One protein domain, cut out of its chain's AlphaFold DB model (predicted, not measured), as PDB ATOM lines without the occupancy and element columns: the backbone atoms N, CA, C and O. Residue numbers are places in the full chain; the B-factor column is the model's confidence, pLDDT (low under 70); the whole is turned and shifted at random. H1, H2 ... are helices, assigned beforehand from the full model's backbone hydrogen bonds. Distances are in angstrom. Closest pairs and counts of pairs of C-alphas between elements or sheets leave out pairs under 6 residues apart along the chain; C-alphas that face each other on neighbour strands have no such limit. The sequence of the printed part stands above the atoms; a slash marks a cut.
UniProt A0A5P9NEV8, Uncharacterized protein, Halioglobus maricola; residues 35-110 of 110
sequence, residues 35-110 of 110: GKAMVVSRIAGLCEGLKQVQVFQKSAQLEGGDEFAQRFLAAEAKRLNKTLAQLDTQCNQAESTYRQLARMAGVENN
ATOM      1  N   GLY A  35      59.247 -49.353  41.350       92.62
ATOM      2  CA  GLY A  35      58.491 -50.102  40.349       92.62
ATOM      3  C   GLY A  35      57.181 -49.414  39.980       92.62
ATOM      4  O   GLY A  35      56.861 -49.287  38.797       92.62
ATOM      5  N   LYS A  36      56.448 -48.872  40.961       91.62
ATOM      6  CA  LYS A  36      55.240 -48.069  40.698       91.62
ATOM      7  C   LYS A  36      55.560 -46.816  39.876       91.62
ATOM      8  O   LYS A  36      54.870 -46.554  38.891       91.62
ATOM      9  N   ALA A  37      56.616 -46.079  40.226       92.62
ATOM     10  CA  ALA A  37      57.060 -44.899  39.485       92.62
ATOM     11  C   ALA A  37      57.481 -45.247  38.047       92.62
ATOM     12  O   ALA A  37      57.127 -44.529  37.110       92.62
ATOM     13  N   MET A  38      58.164 -46.377  37.845       94.31
ATOM     14  CA  MET A  38      58.540 -46.876  36.522       94.31
ATOM     15  C   MET A  38      57.308 -47.215  35.674       94.31
ATOM     16  O   MET A  38      57.237 -46.825  34.508       94.31
ATOM     17  N   VAL A  39      56.315 -47.899  36.251       94.19
ATOM     18  CA  VAL A  39      55.062 -48.233  35.553       94.19
ATOM     19  C   VAL A  39      54.309 -46.966  35.150       94.19
ATOM     20  O   VAL A  39      53.898 -46.851  33.996       94.19
ATOM     21  N   VAL A  40      54.174 -45.999  36.064       95.56
ATOM     22  CA  VAL A  40      53.553 -44.697  35.774       95.56
ATOM     23  C   VAL A  40      54.289 -43.984  34.642       95.56
ATOM     24  O   VAL A  40      53.654 -43.571  33.673       95.56
ATOM     25  N   SER A  41      55.619 -43.904  34.718       95.19
ATOM     26  CA  SER A  41      56.449 -43.240  33.705       95.19
ATOM     27  C   SER A  41      56.317 -43.902  32.334       95.19
ATOM     28  O   SER A  41      56.186 -43.220  31.320       95.19
ATOM     29  N   ARG A  42      56.280 -45.240  32.289       95.06
ATOM     30  CA  ARG A  42      56.088 -46.003  31.050       95.06
ATOM     31  C   ARG A  42      54.736 -45.720  30.403       95.06
ATOM     32  O   ARG A  42      54.666 -45.580  29.185       95.06
ATOM     33  N   ILE A  43      53.669 -45.669  31.200       95.19
ATOM     34  CA  ILE A  43      52.326 -45.386  30.686       95.19
ATOM     35  C   ILE A  43      52.248 -43.932  30.214       95.19
ATOM     36  O   ILE A  43      51.791 -43.698  29.102       95.19
ATOM     37  N   ALA A  44      52.748 -42.975  30.999       96.25
ATOM     38  CA  ALA A  44      52.781 -41.567  30.606       96.25
ATOM     39  C   ALA A  44      53.543 -41.361  29.283       96.25
ATOM     40  O   ALA A  44      53.040 -40.689  28.387       96.25
ATOM     41  N   GLY A  45      54.701 -42.011  29.115       95.06
ATOM     42  CA  GLY A  45      55.474 -41.958  27.870       95.06
ATOM     43  C   GLY A  45      54.751 -42.570  26.666       95.06
ATOM     44  O   GLY A  45      54.809 -42.012  25.572       95.06
ATOM     45  N   LEU A  46      54.021 -43.678  26.853       94.69
ATOM     46  CA  LEU A  46      53.154 -44.228  25.803       94.69
ATOM     47  C   LEU A  46      52.088 -43.206  25.386       94.69
ATOM     48  O   LEU A  46      51.901 -42.976  24.197       94.69
ATOM     49  N   CYS A  47      51.405 -42.598  26.353       95.62
ATOM     50  CA  CYS A  47      50.328 -41.642  26.101       95.62
ATOM     51  C   CYS A  47      50.818 -40.396  25.361       95.62
ATOM     52  O   CYS A  47      50.173 -39.954  24.412       95.62
ATOM     53  N   GLU A  48      51.996 -39.892  25.721       95.19
ATOM     54  CA  GLU A  48      52.626 -38.787  25.005       95.19
ATOM     55  C   GLU A  48      52.987 -39.181  23.564       95.19
ATOM     56  O   GLU A  48      52.665 -38.458  22.622       95.19
ATOM     57  N   GLY A  49      53.548 -40.375  23.356       94.19
ATOM     58  CA  GLY A  49      53.811 -40.899  22.012       94.19
ATOM     59  C   GLY A  49      52.540 -41.037  21.163       94.19
ATOM     60  O   GLY A  49      52.532 -40.666  19.990       94.19
ATOM     61  N   LEU A  50      51.439 -41.509  21.754       93.06
ATOM     62  CA  LEU A  50      50.139 -41.610  21.082       93.06
ATOM     63  C   LEU A  50      49.613 -40.231  20.641       93.06
ATOM     64  O   LEU A  50      49.118 -40.096  19.518       93.06
ATOM     65  N   LYS A  51      49.760 -39.195  21.478       92.81
ATOM     66  CA  LYS A  51      49.415 -37.809  21.114       92.81
ATOM     67  C   LYS A  51      50.303 -37.281  19.992       92.81
ATOM     68  O   LYS A  51      49.794 -36.672  19.054       92.81
ATOM     69  N   GLN A  52      51.608 -37.543  20.048       93.81
ATOM     70  CA  GLN A  52      52.544 -37.120  19.004       93.81
ATOM     71  C   GLN A  52      52.203 -37.742  17.649       93.81
ATOM     72  O   GLN A  52      52.237 -37.039  16.645       93.81
ATOM     73  N   VAL A  53      51.782 -39.012  17.610       91.69
ATOM     74  CA  VAL A  53      51.276 -39.637  16.377       91.69
ATOM     75  C   VAL A  53      50.060 -38.881  15.839       91.69
ATOM     76  O   VAL A  53      50.022 -38.568  14.653       91.69
ATOM     77  N   GLN A  54      49.086 -38.538  16.687       89.69
ATOM     78  CA  GLN A  54      47.911 -37.775  16.248       89.69
ATOM     79  C   GLN A  54      48.284 -36.386  15.712       89.69
ATOM     80  O   GLN A  54      47.774 -35.971  14.673       89.69
ATOM     81  N   VAL A  55      49.164 -35.659  16.405       92.06
ATOM     82  CA  VAL A  55      49.631 -34.330  15.978       92.06
ATOM     83  C   VAL A  55      50.400 -34.426  14.665       92.06
ATOM     84  O   VAL A  55      50.145 -33.647  13.745       92.06
ATOM     85  N   PHE A  56      51.292 -35.409  14.545       92.62
ATOM     86  CA  PHE A  56      52.039 -35.662  13.323       92.62
ATOM     87  C   PHE A  56      51.092 -35.903  12.149       92.62
ATOM     88  O   PHE A  56      51.186 -35.189  11.160       92.62
ATOM     89  N   GLN A  57      50.129 -36.820  12.280       90.75
ATOM     90  CA  GLN A  57      49.187 -37.123  11.198       90.75
ATOM     91  C   GLN A  57      48.363 -35.894  10.785       90.75
ATOM     92  O   GLN A  57      48.243 -35.609   9.594       90.75
ATOM     93  N   LYS A  58      47.886 -35.103  11.757       87.69
ATOM     94  CA  LYS A  58      47.160 -33.847  11.493       87.69
ATOM     95  C   LYS A  58      48.010 -32.803  10.769       87.69
ATOM     96  O   LYS A  58      47.500 -32.092   9.910       87.69
ATOM     97  N   SER A  59      49.285 -32.686  11.138       92.81
ATOM     98  CA  SER A  59      50.202 -31.693  10.558       92.81
ATOM     99  C   SER A  59      50.746 -32.106   9.191       92.81
ATOM    100  O   SER A  59      50.858 -31.268   8.304       92.81
ATOM    101  N   ALA A  60      51.050 -33.390   9.008       92.25
ATOM    102  CA  ALA A  60      51.589 -33.930   7.769       92.25
ATOM    103  C   ALA A  60      50.519 -34.080   6.678       92.25
ATOM    104  O   ALA A  60      50.875 -34.181   5.508       92.25
ATOM    105  N   GLN A  61      49.230 -34.096   7.056       89.12
ATOM    106  CA  GLN A  61      48.086 -34.241   6.143       89.12
ATOM    107  C   GLN A  61      48.245 -35.431   5.186       89.12
ATOM    108  O   GLN A  61      47.872 -35.366   4.014       89.12
ATOM    109  N   LEU A  62      48.824 -36.523   5.690       88.88
ATOM    110  CA  LEU A  62      48.988 -37.743   4.914       88.88
ATOM    111  C   LEU A  62      47.609 -38.288   4.547       88.88
ATOM    112  O   LEU A  62      46.703 -38.334   5.385       88.88
ATOM    113  N   GLU A  63      47.454 -38.724   3.301       93.31
ATOM    114  CA  GLU A  63      46.232 -39.383   2.855       93.31
ATOM    115  C   GLU A  63      45.951 -40.606   3.748       93.31
ATOM    116  O   GLU A  63      46.809 -41.471   3.933       93.31
ATOM    117  N   GLY A  64      44.773 -40.640   4.380       89.94
ATOM    118  CA  GLY A  64      44.401 -41.684   5.344       89.94
ATOM    119  C   GLY A  64      45.041 -41.567   6.739       89.94
ATOM    120  O   GLY A  64      44.871 -42.471   7.559       89.94
ATOM    121  N   GLY A  65      45.746 -40.476   7.056       90.31
ATOM    122  CA  GLY A  65      46.445 -40.294   8.337       90.31
ATOM    123  C   GLY A  65      45.536 -40.348   9.571       90.31
ATOM    124  O   GLY A  65      45.891 -40.963  10.582       90.31
ATOM    125  N   ASP A  66      44.332 -39.779   9.482       89.19
ATOM    126  CA  ASP A  66      43.339 -39.827  10.564       89.19
ATOM    127  C   ASP A  66      42.826 -41.254  10.812       89.19
ATOM    128  O   ASP A  66      42.704 -41.694  11.959       89.19
ATOM    129  N   GLU A  67      42.572 -42.008   9.740       92.31
ATOM    130  CA  GLU A  67      42.163 -43.411   9.824       92.31
ATOM    131  C   GLU A  67      43.282 -44.271  10.423       92.31
ATOM    132  O   GLU A  67      43.033 -45.105  11.300       92.31
ATOM    133  N   PHE A  68      44.530 -44.033  10.005       92.56
ATOM    134  CA  PHE A  68      45.701 -44.670  10.597       92.56
ATOM    135  C   PHE A  68      45.783 -44.392  12.102       92.56
ATOM    136  O   PHE A  68      45.911 -45.335  12.885       92.56
ATOM    137  N   ALA A  69      45.662 -43.129  12.521       91.50
ATOM    138  CA  ALA A  69      45.736 -42.752  13.930       91.50
ATOM    139  C   ALA A  69      44.655 -43.460  14.762       91.50
ATOM    140  O   ALA A  69      44.953 -44.011  15.823       91.50
ATOM    141  N   GLN A  70      43.414 -43.516  14.266       91.62
ATOM    142  CA  GLN A  70      42.323 -44.223  14.943       91.62
ATOM    143  C   GLN A  70      42.589 -45.728  15.064       91.62
ATOM    144  O   GLN A  70      42.435 -46.298  16.148       91.62
ATOM    145  N   ARG A  71      43.024 -46.379  13.977       93.44
ATOM    146  CA  ARG A  71      43.342 -47.817  13.977       93.44
ATOM    147  C   ARG A  71      44.505 -48.146  14.901       93.44
ATOM    148  O   ARG A  71      44.445 -49.135  15.627       93.44
ATOM    149  N   PHE A  72      45.535 -47.306  14.899       92.75
ATOM    150  CA  PHE A  72      46.695 -47.458  15.763       92.75
ATOM    151  C   PHE A  72      46.308 -47.371  17.244       92.75
ATOM    152  O   PHE A  72      46.626 -48.271  18.019       92.75
ATOM    153  N   LEU A  73      45.536 -46.352  17.630       92.94
ATOM    154  CA  LEU A  73      45.046 -46.199  19.003       92.94
ATOM    155  C   LEU A  73      44.169 -47.380  19.432       92.94
ATOM    156  O   LEU A  73      44.299 -47.875  20.552       92.94
ATOM    157  N   ALA A  74      43.297 -47.861  18.541       93.88
ATOM    158  CA  ALA A  74      42.457 -49.023  18.813       93.88
ATOM    159  C   ALA A  74      43.290 -50.300  19.018       93.88
ATOM    160  O   ALA A  74      43.005 -51.087  19.925       93.88
ATOM    161  N   ALA A  75      44.337 -50.495  18.212       95.00
ATOM    162  CA  ALA A  75      45.264 -51.611  18.356       95.00
ATOM    163  C   ALA A  75      46.035 -51.542  19.681       95.00
ATOM    164  O   ALA A  75      46.122 -52.551  20.382       95.00
ATOM    165  N   GLU A  76      46.522 -50.362  20.072       94.06
ATOM    166  CA  GLU A  76      47.223 -50.175  21.347       94.06
ATOM    167  C   GLU A  76      46.311 -50.389  22.560       94.06
ATOM    168  O   GLU A  76      46.691 -51.085  23.504       94.06
ATOM    169  N   ALA A  77      45.074 -49.887  22.523       94.88
ATOM    170  CA  ALA A  77      44.091 -50.161  23.570       94.88
ATOM    171  C   ALA A  77      43.826 -51.669  23.704       94.88
ATOM    172  O   ALA A  77      43.894 -52.220  24.806       94.88
ATOM    173  N   LYS A  78      43.633 -52.365  22.576       96.31
ATOM    174  CA  LYS A  78      43.436 -53.820  22.555       96.31
ATOM    175  C   LYS A  78      44.659 -54.578  23.074       96.31
ATOM    176  O   LYS A  78      44.493 -55.504  23.864       96.31
ATOM    177  N   ARG A  79      45.878 -54.172  22.700       95.19
ATOM    178  CA  ARG A  79      47.142 -54.755  23.194       95.19
ATOM    179  C   ARG A  79      47.246 -54.682  24.719       95.19
ATOM    180  O   ARG A  79      47.837 -55.560  25.343       95.19
ATOM    181  N   LEU A  80      46.658 -53.649  25.320       94.19
ATOM    182  CA  LEU A  80      46.615 -53.432  26.765       94.19
ATOM    183  C   LEU A  80      45.360 -54.006  27.443       94.19
ATOM    184  O   LEU A  80      45.159 -53.758  28.632       94.19
ATOM    185  N   ASN A  81      44.539 -54.774  26.718       96.81
ATOM    186  CA  ASN A  81      43.251 -55.304  27.178       96.81
ATOM    187  C   ASN A  81      42.318 -54.209  27.723       96.81
ATOM    188  O   ASN A  81      41.696 -54.365  28.774       96.81
ATOM    189  N   LYS A  82      42.255 -53.072  27.024       95.56
ATOM    190  CA  LYS A  82      41.471 -51.892  27.398       95.56
ATOM    191  C   LYS A  82      40.585 -51.439  26.250       95.56
ATOM    192  O   LYS A  82      40.891 -51.648  25.078       95.56
ATOM    193  N   THR A  83      39.501 -50.759  26.596       96.88
ATOM    194  CA  THR A  83      38.785 -49.903  25.647       96.88
ATOM    195  C   THR A  83      39.555 -48.597  25.434       96.88
ATOM    196  O   THR A  83      40.377 -48.210  26.267       96.88
ATOM    197  N   LEU A  84      39.266 -47.878  24.344       93.31
ATOM    198  CA  LEU A  84      39.858 -46.554  24.101       93.31
ATOM    199  C   LEU A  84      39.590 -45.581  25.259       93.31
ATOM    200  O   LEU A  84      40.509 -44.911  25.711       93.31
ATOM    201  N   ALA A  85      38.368 -45.562  25.799       95.06
ATOM    202  CA  ALA A  85      38.009 -44.703  26.931       95.06
ATOM    203  C   ALA A  85      38.778 -45.059  28.218       95.06
ATOM    204  O   ALA A  85      39.188 -44.177  28.973       95.06
ATOM    205  N   GLN A  86      39.002 -46.353  28.469       96.31
ATOM    206  CA  GLN A  86      39.821 -46.806  29.597       96.31
ATOM    207  C   GLN A  86      41.292 -46.430  29.417       96.31
ATOM    208  O   GLN A  86      41.940 -46.049  30.391       96.31
ATOM    209  N   LEU A  87      41.818 -46.547  28.194       94.06
ATOM    210  CA  LEU A  87      43.179 -46.130  27.878       94.06
ATOM    211  C   LEU A  87      43.342 -44.619  28.077       94.06
ATOM    212  O   LEU A  87      44.270 -44.209  28.762       94.06
ATOM    213  N   ASP A  88      42.410 -43.814  27.568       93.94
ATOM    214  CA  ASP A  88      42.422 -42.355  27.717       93.94
ATOM    215  C   ASP A  88      42.358 -41.922  29.191       93.94
ATOM    216  O   ASP A  88      43.188 -41.148  29.672       93.94
ATOM    217  N   THR A  89      41.447 -42.522  29.965       96.75
ATOM    218  CA  THR A  89      41.354 -42.285  31.414       96.75
ATOM    219  C   THR A  89      42.676 -42.606  32.111       96.75
ATOM    220  O   THR A  89      43.151 -41.839  32.952       96.75
ATOM    221  N   GLN A  90      43.298 -43.728  31.751       95.62
ATOM    222  CA  GLN A  90      44.572 -44.132  32.329       95.62
ATOM    223  C   GLN A  90      45.724 -43.219  31.897       95.62
ATOM    224  O   GLN A  90      46.618 -42.967  32.705       95.62
ATOM    225  N   CYS A  91      45.698 -42.692  30.672       96.19
ATOM    226  CA  CYS A  91      46.661 -41.702  30.206       96.19
ATOM    227  C   CYS A  91      46.606 -40.429  31.045       96.19
ATOM    228  O   CYS A  91      47.625 -40.016  31.598       96.19
ATOM    229  N   ASN A  92      45.410 -39.878  31.253       96.38
ATOM    230  CA  ASN A  92      45.221 -38.683  32.077       96.38
ATOM    231  C   ASN A  92      45.732 -38.886  33.518       96.38
ATOM    232  O   ASN A  92      46.398 -38.016  34.088       96.38
ATOM    233  N   GLN A  93      45.474 -40.061  34.099       96.81
ATOM    234  CA  GLN A  93      45.958 -40.421  35.435       96.81
ATOM    235  C   GLN A  93      47.483 -40.590  35.487       96.81
ATOM    236  O   GLN A  93      48.132 -40.070  36.402       96.81
ATOM    237  N   ALA A  94      48.062 -41.307  34.521       96.38
ATOM    238  CA  ALA A  94      49.494 -41.570  34.465       96.38
ATOM    239  C   ALA A  94      50.291 -40.284  34.245       96.38
ATOM    240  O   ALA A  94      51.276 -40.065  34.938       96.38
ATOM    241  N   GLU A  95      49.838 -39.398  33.360       96.12
ATOM    242  CA  GLU A  95      50.476 -38.103  33.123       96.12
ATOM    243  C   GLU A  95      50.416 -37.186  34.345       96.12
ATOM    244  O   GLU A  95      51.412 -36.558  34.699       96.12
ATOM    245  N   SER A  96      49.263 -37.114  35.020       96.12
ATOM    246  CA  SER A  96      49.132 -36.332  36.254       96.12
ATOM    247  C   SER A  96      50.079 -36.845  37.341       96.12
ATOM    248  O   SER A  96      50.800 -36.062  37.963       96.12
ATOM    249  N   THR A  97      50.126 -38.165  37.525       96.06
ATOM    250  CA  THR A  97      51.009 -38.805  38.508       96.06
ATOM    251  C   THR A  97      52.479 -38.626  38.127       96.06
ATOM    252  O   THR A  97      53.297 -38.308  38.983       96.06
ATOM    253  N   TYR A  98      52.824 -38.759  36.846       95.56
ATOM    254  CA  TYR A  98      54.179 -38.533  36.350       95.56
ATOM    255  C   TYR A  98      54.641 -37.095  36.602       95.56
ATOM    256  O   TYR A  98      55.731 -36.900  37.127       95.56
ATOM    257  N   ARG A  99      53.796 -36.090  36.331       95.00
ATOM    258  CA  ARG A  99      54.100 -34.682  36.643       95.00
ATOM    259  C   ARG A  99      54.345 -34.457  38.136       95.00
ATOM    260  O   ARG A  99      55.243 -33.709  38.509       95.00
ATOM    261  N   GLN A 100      53.579 -35.118  39.005       94.81
ATOM    262  CA  GLN A 100      53.814 -35.061  40.451       94.81
ATOM    263  C   GLN A 100      55.156 -35.695  40.834       94.81
ATOM    264  O   GLN A 100      55.920 -35.084  41.577       94.81
ATOM    265  N   LEU A 101      55.469 -36.875  40.289       93.25
ATOM    266  CA  LEU A 101      56.754 -37.542  40.509       93.25
ATOM    267  C   LEU A 101      57.926 -36.686  40.013       93.25
ATOM    268  O   LEU A 101      58.917 -36.553  40.724       93.25
ATOM    269  N   ALA A 102      57.797 -36.065  38.839       92.94
ATOM    270  CA  ALA A 102      58.810 -35.181  38.273       92.94
ATOM    271  C   ALA A 102      59.061 -33.954  39.164       92.94
ATOM    272  O   ALA A 102      60.216 -33.631  39.440       92.94
ATOM    273  N   ARG A 103      57.997 -33.328  39.689       93.31
ATOM    274  CA  ARG A 103      58.108 -32.233  40.669       93.31
ATOM    275  C   ARG A 103      58.814 -32.657  41.943       93.31
ATOM    276  O   ARG A 103      59.720 -31.970  42.400       93.31
ATOM    277  N   MET A 104      58.424 -33.797  42.507       91.44
ATOM    278  CA  MET A 104      59.045 -34.323  43.726       91.44
ATOM    279  C   MET A 104      60.525 -34.663  43.525       91.44
ATOM    280  O   MET A 104      61.319 -34.497  44.444       91.44
ATOM    281  N   ALA A 105      60.890 -35.135  42.334       90.62
ATOM    282  CA  ALA A 105      62.262 -35.476  41.982       90.62
ATOM    283  C   ALA A 105      63.102 -34.271  41.514       90.62
ATOM    284  O   ALA A 105      64.303 -34.427  41.318       90.62
ATOM    285  N   GLY A 106      62.503 -33.087  41.330       93.12
ATOM    286  CA  GLY A 106      63.202 -31.897  40.836       93.12
ATOM    287  C   GLY A 106      63.638 -31.991  39.368       93.12
ATOM    288  O   GLY A 106      64.659 -31.419  39.004       93.12
ATOM    289  N   VAL A 107      62.891 -32.727  38.535       87.44
ATOM    290  CA  VAL A 107      63.209 -32.988  37.111       87.44
ATOM    291  C   VAL A 107      62.118 -32.501  36.148       87.44
ATOM    292  O   VAL A 107      61.988 -33.008  35.036       87.44
ATOM    293  N   GLU A 108      61.279 -31.556  36.575       79.62
ATOM    294  CA  GLU A 108      60.256 -30.963  35.708       79.62
ATOM    295  C   GLU A 108      60.935 -30.147  34.589       79.62
ATOM    296  O   GLU A 108      61.764 -29.279  34.861       79.62
ATOM    297  N   ASN A 109      60.616 -30.454  33.329       62.44
ATOM    298  CA  ASN A 109      61.028 -29.634  32.190       62.44
ATOM    299  C   ASN A 109      60.045 -28.459  32.069       62.44
ATOM    300  O   ASN A 109      58.837 -28.700  32.003       62.44
ATOM    301  N   ASN A 110      60.570 -27.225  32.073       52.47
ATOM    302  CA  ASN A 110      59.808 -25.995  31.804       52.47
ATOM    303  C   ASN A 110      59.235 -25.973  30.384       52.47
ATOM    304  O   ASN A 110      59.954 -26.424  29.461       52.47
TER     305      ASN A 110
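AT A GLANCE: This is residues 35 to 110 of the 110 residues of an uncharacterized protein of Halioglobus maricola (UniProt A0A5P9NEV8). A long helix, H1, and a shorter one, H2, fold back on each other as a helical hairpin, and a third helix, H3, crosses the first half of H1 as an X, with its own middle at the crossing. H2 runs back beside the second half of H1, and H3 sets off from near the end of H2 at a steep angle to both, while residues 59 to 64, of which 59 to 60 belong to H1 and 61 to 64 make the turn to H2, stick out at one end. The printed part has 76 residues with three named helices in the order H1, H2, H3 and no named strand; the class is all helix. The whole is only just loose, close to compact, with a radius of gyration of the C-alphas of 14.0 A, and its outline is flat, with spans of 43 by 30 by 16 A.

IN THESE COORDINATES: H1 is residues 35 to 60, 37.0 A from first to last C-alpha, and begins with C-alpha 35 at (58.491, -50.102, 40.349). H2 is residues 65 to 79, 20.7 A long, with C-alpha 65 at (46.445, -40.294, 8.337). H3 is residues 84 to 105, 30.7 A long, and ends with C-alpha 105 at (62.262, -35.476, 41.982). Residues 106 to 110 follow it with no named element.

HOW THE PARTS SIT: H1 touches H2 with residues 50 to 58 alone, at a shallow tilt of 19 degrees, opposite ways. Their closest C-alphas, those of Gln 57 and Gly 65, are 5.1 A apart, and the two form a hairpin. H1 touches H3 with residues 37 to 47 alone, and H3 touches H1 with residues 91 to 101 alone. The tilt there is steep, 62 degrees, opposite ways, and the closest C-alphas, those of Ala 44 and Glu 95, are 4.9 A apart. H2 touches H3 with residues 73 to 77 alone, and H3 touches H2 with residues 84 to 87 alone; the two are about perpendicular, at 81 degrees, and their closest C-alphas, those of Ala 77 and Leu 84, are 5.6 A apart. The helix packing is mostly crossed, but only just, with 1 of the 3 touching pairs at a shallow tilt. In H1, H2 and H3 every O i to N i+4 pair is within hydrogen-bond range.

THE WHOLE: The two C-alphas farthest apart, those of Glu 63 and Met 104, are 43.1 A from each other. The printed part has no cut, and it ends at Asn 110, the chain's last residue. The links H1 to H2 and H2 to H3 are both tight, with 4 residues each. The mean pLDDT of the printed part is 92.5, and residues 109 to 110 are under 70.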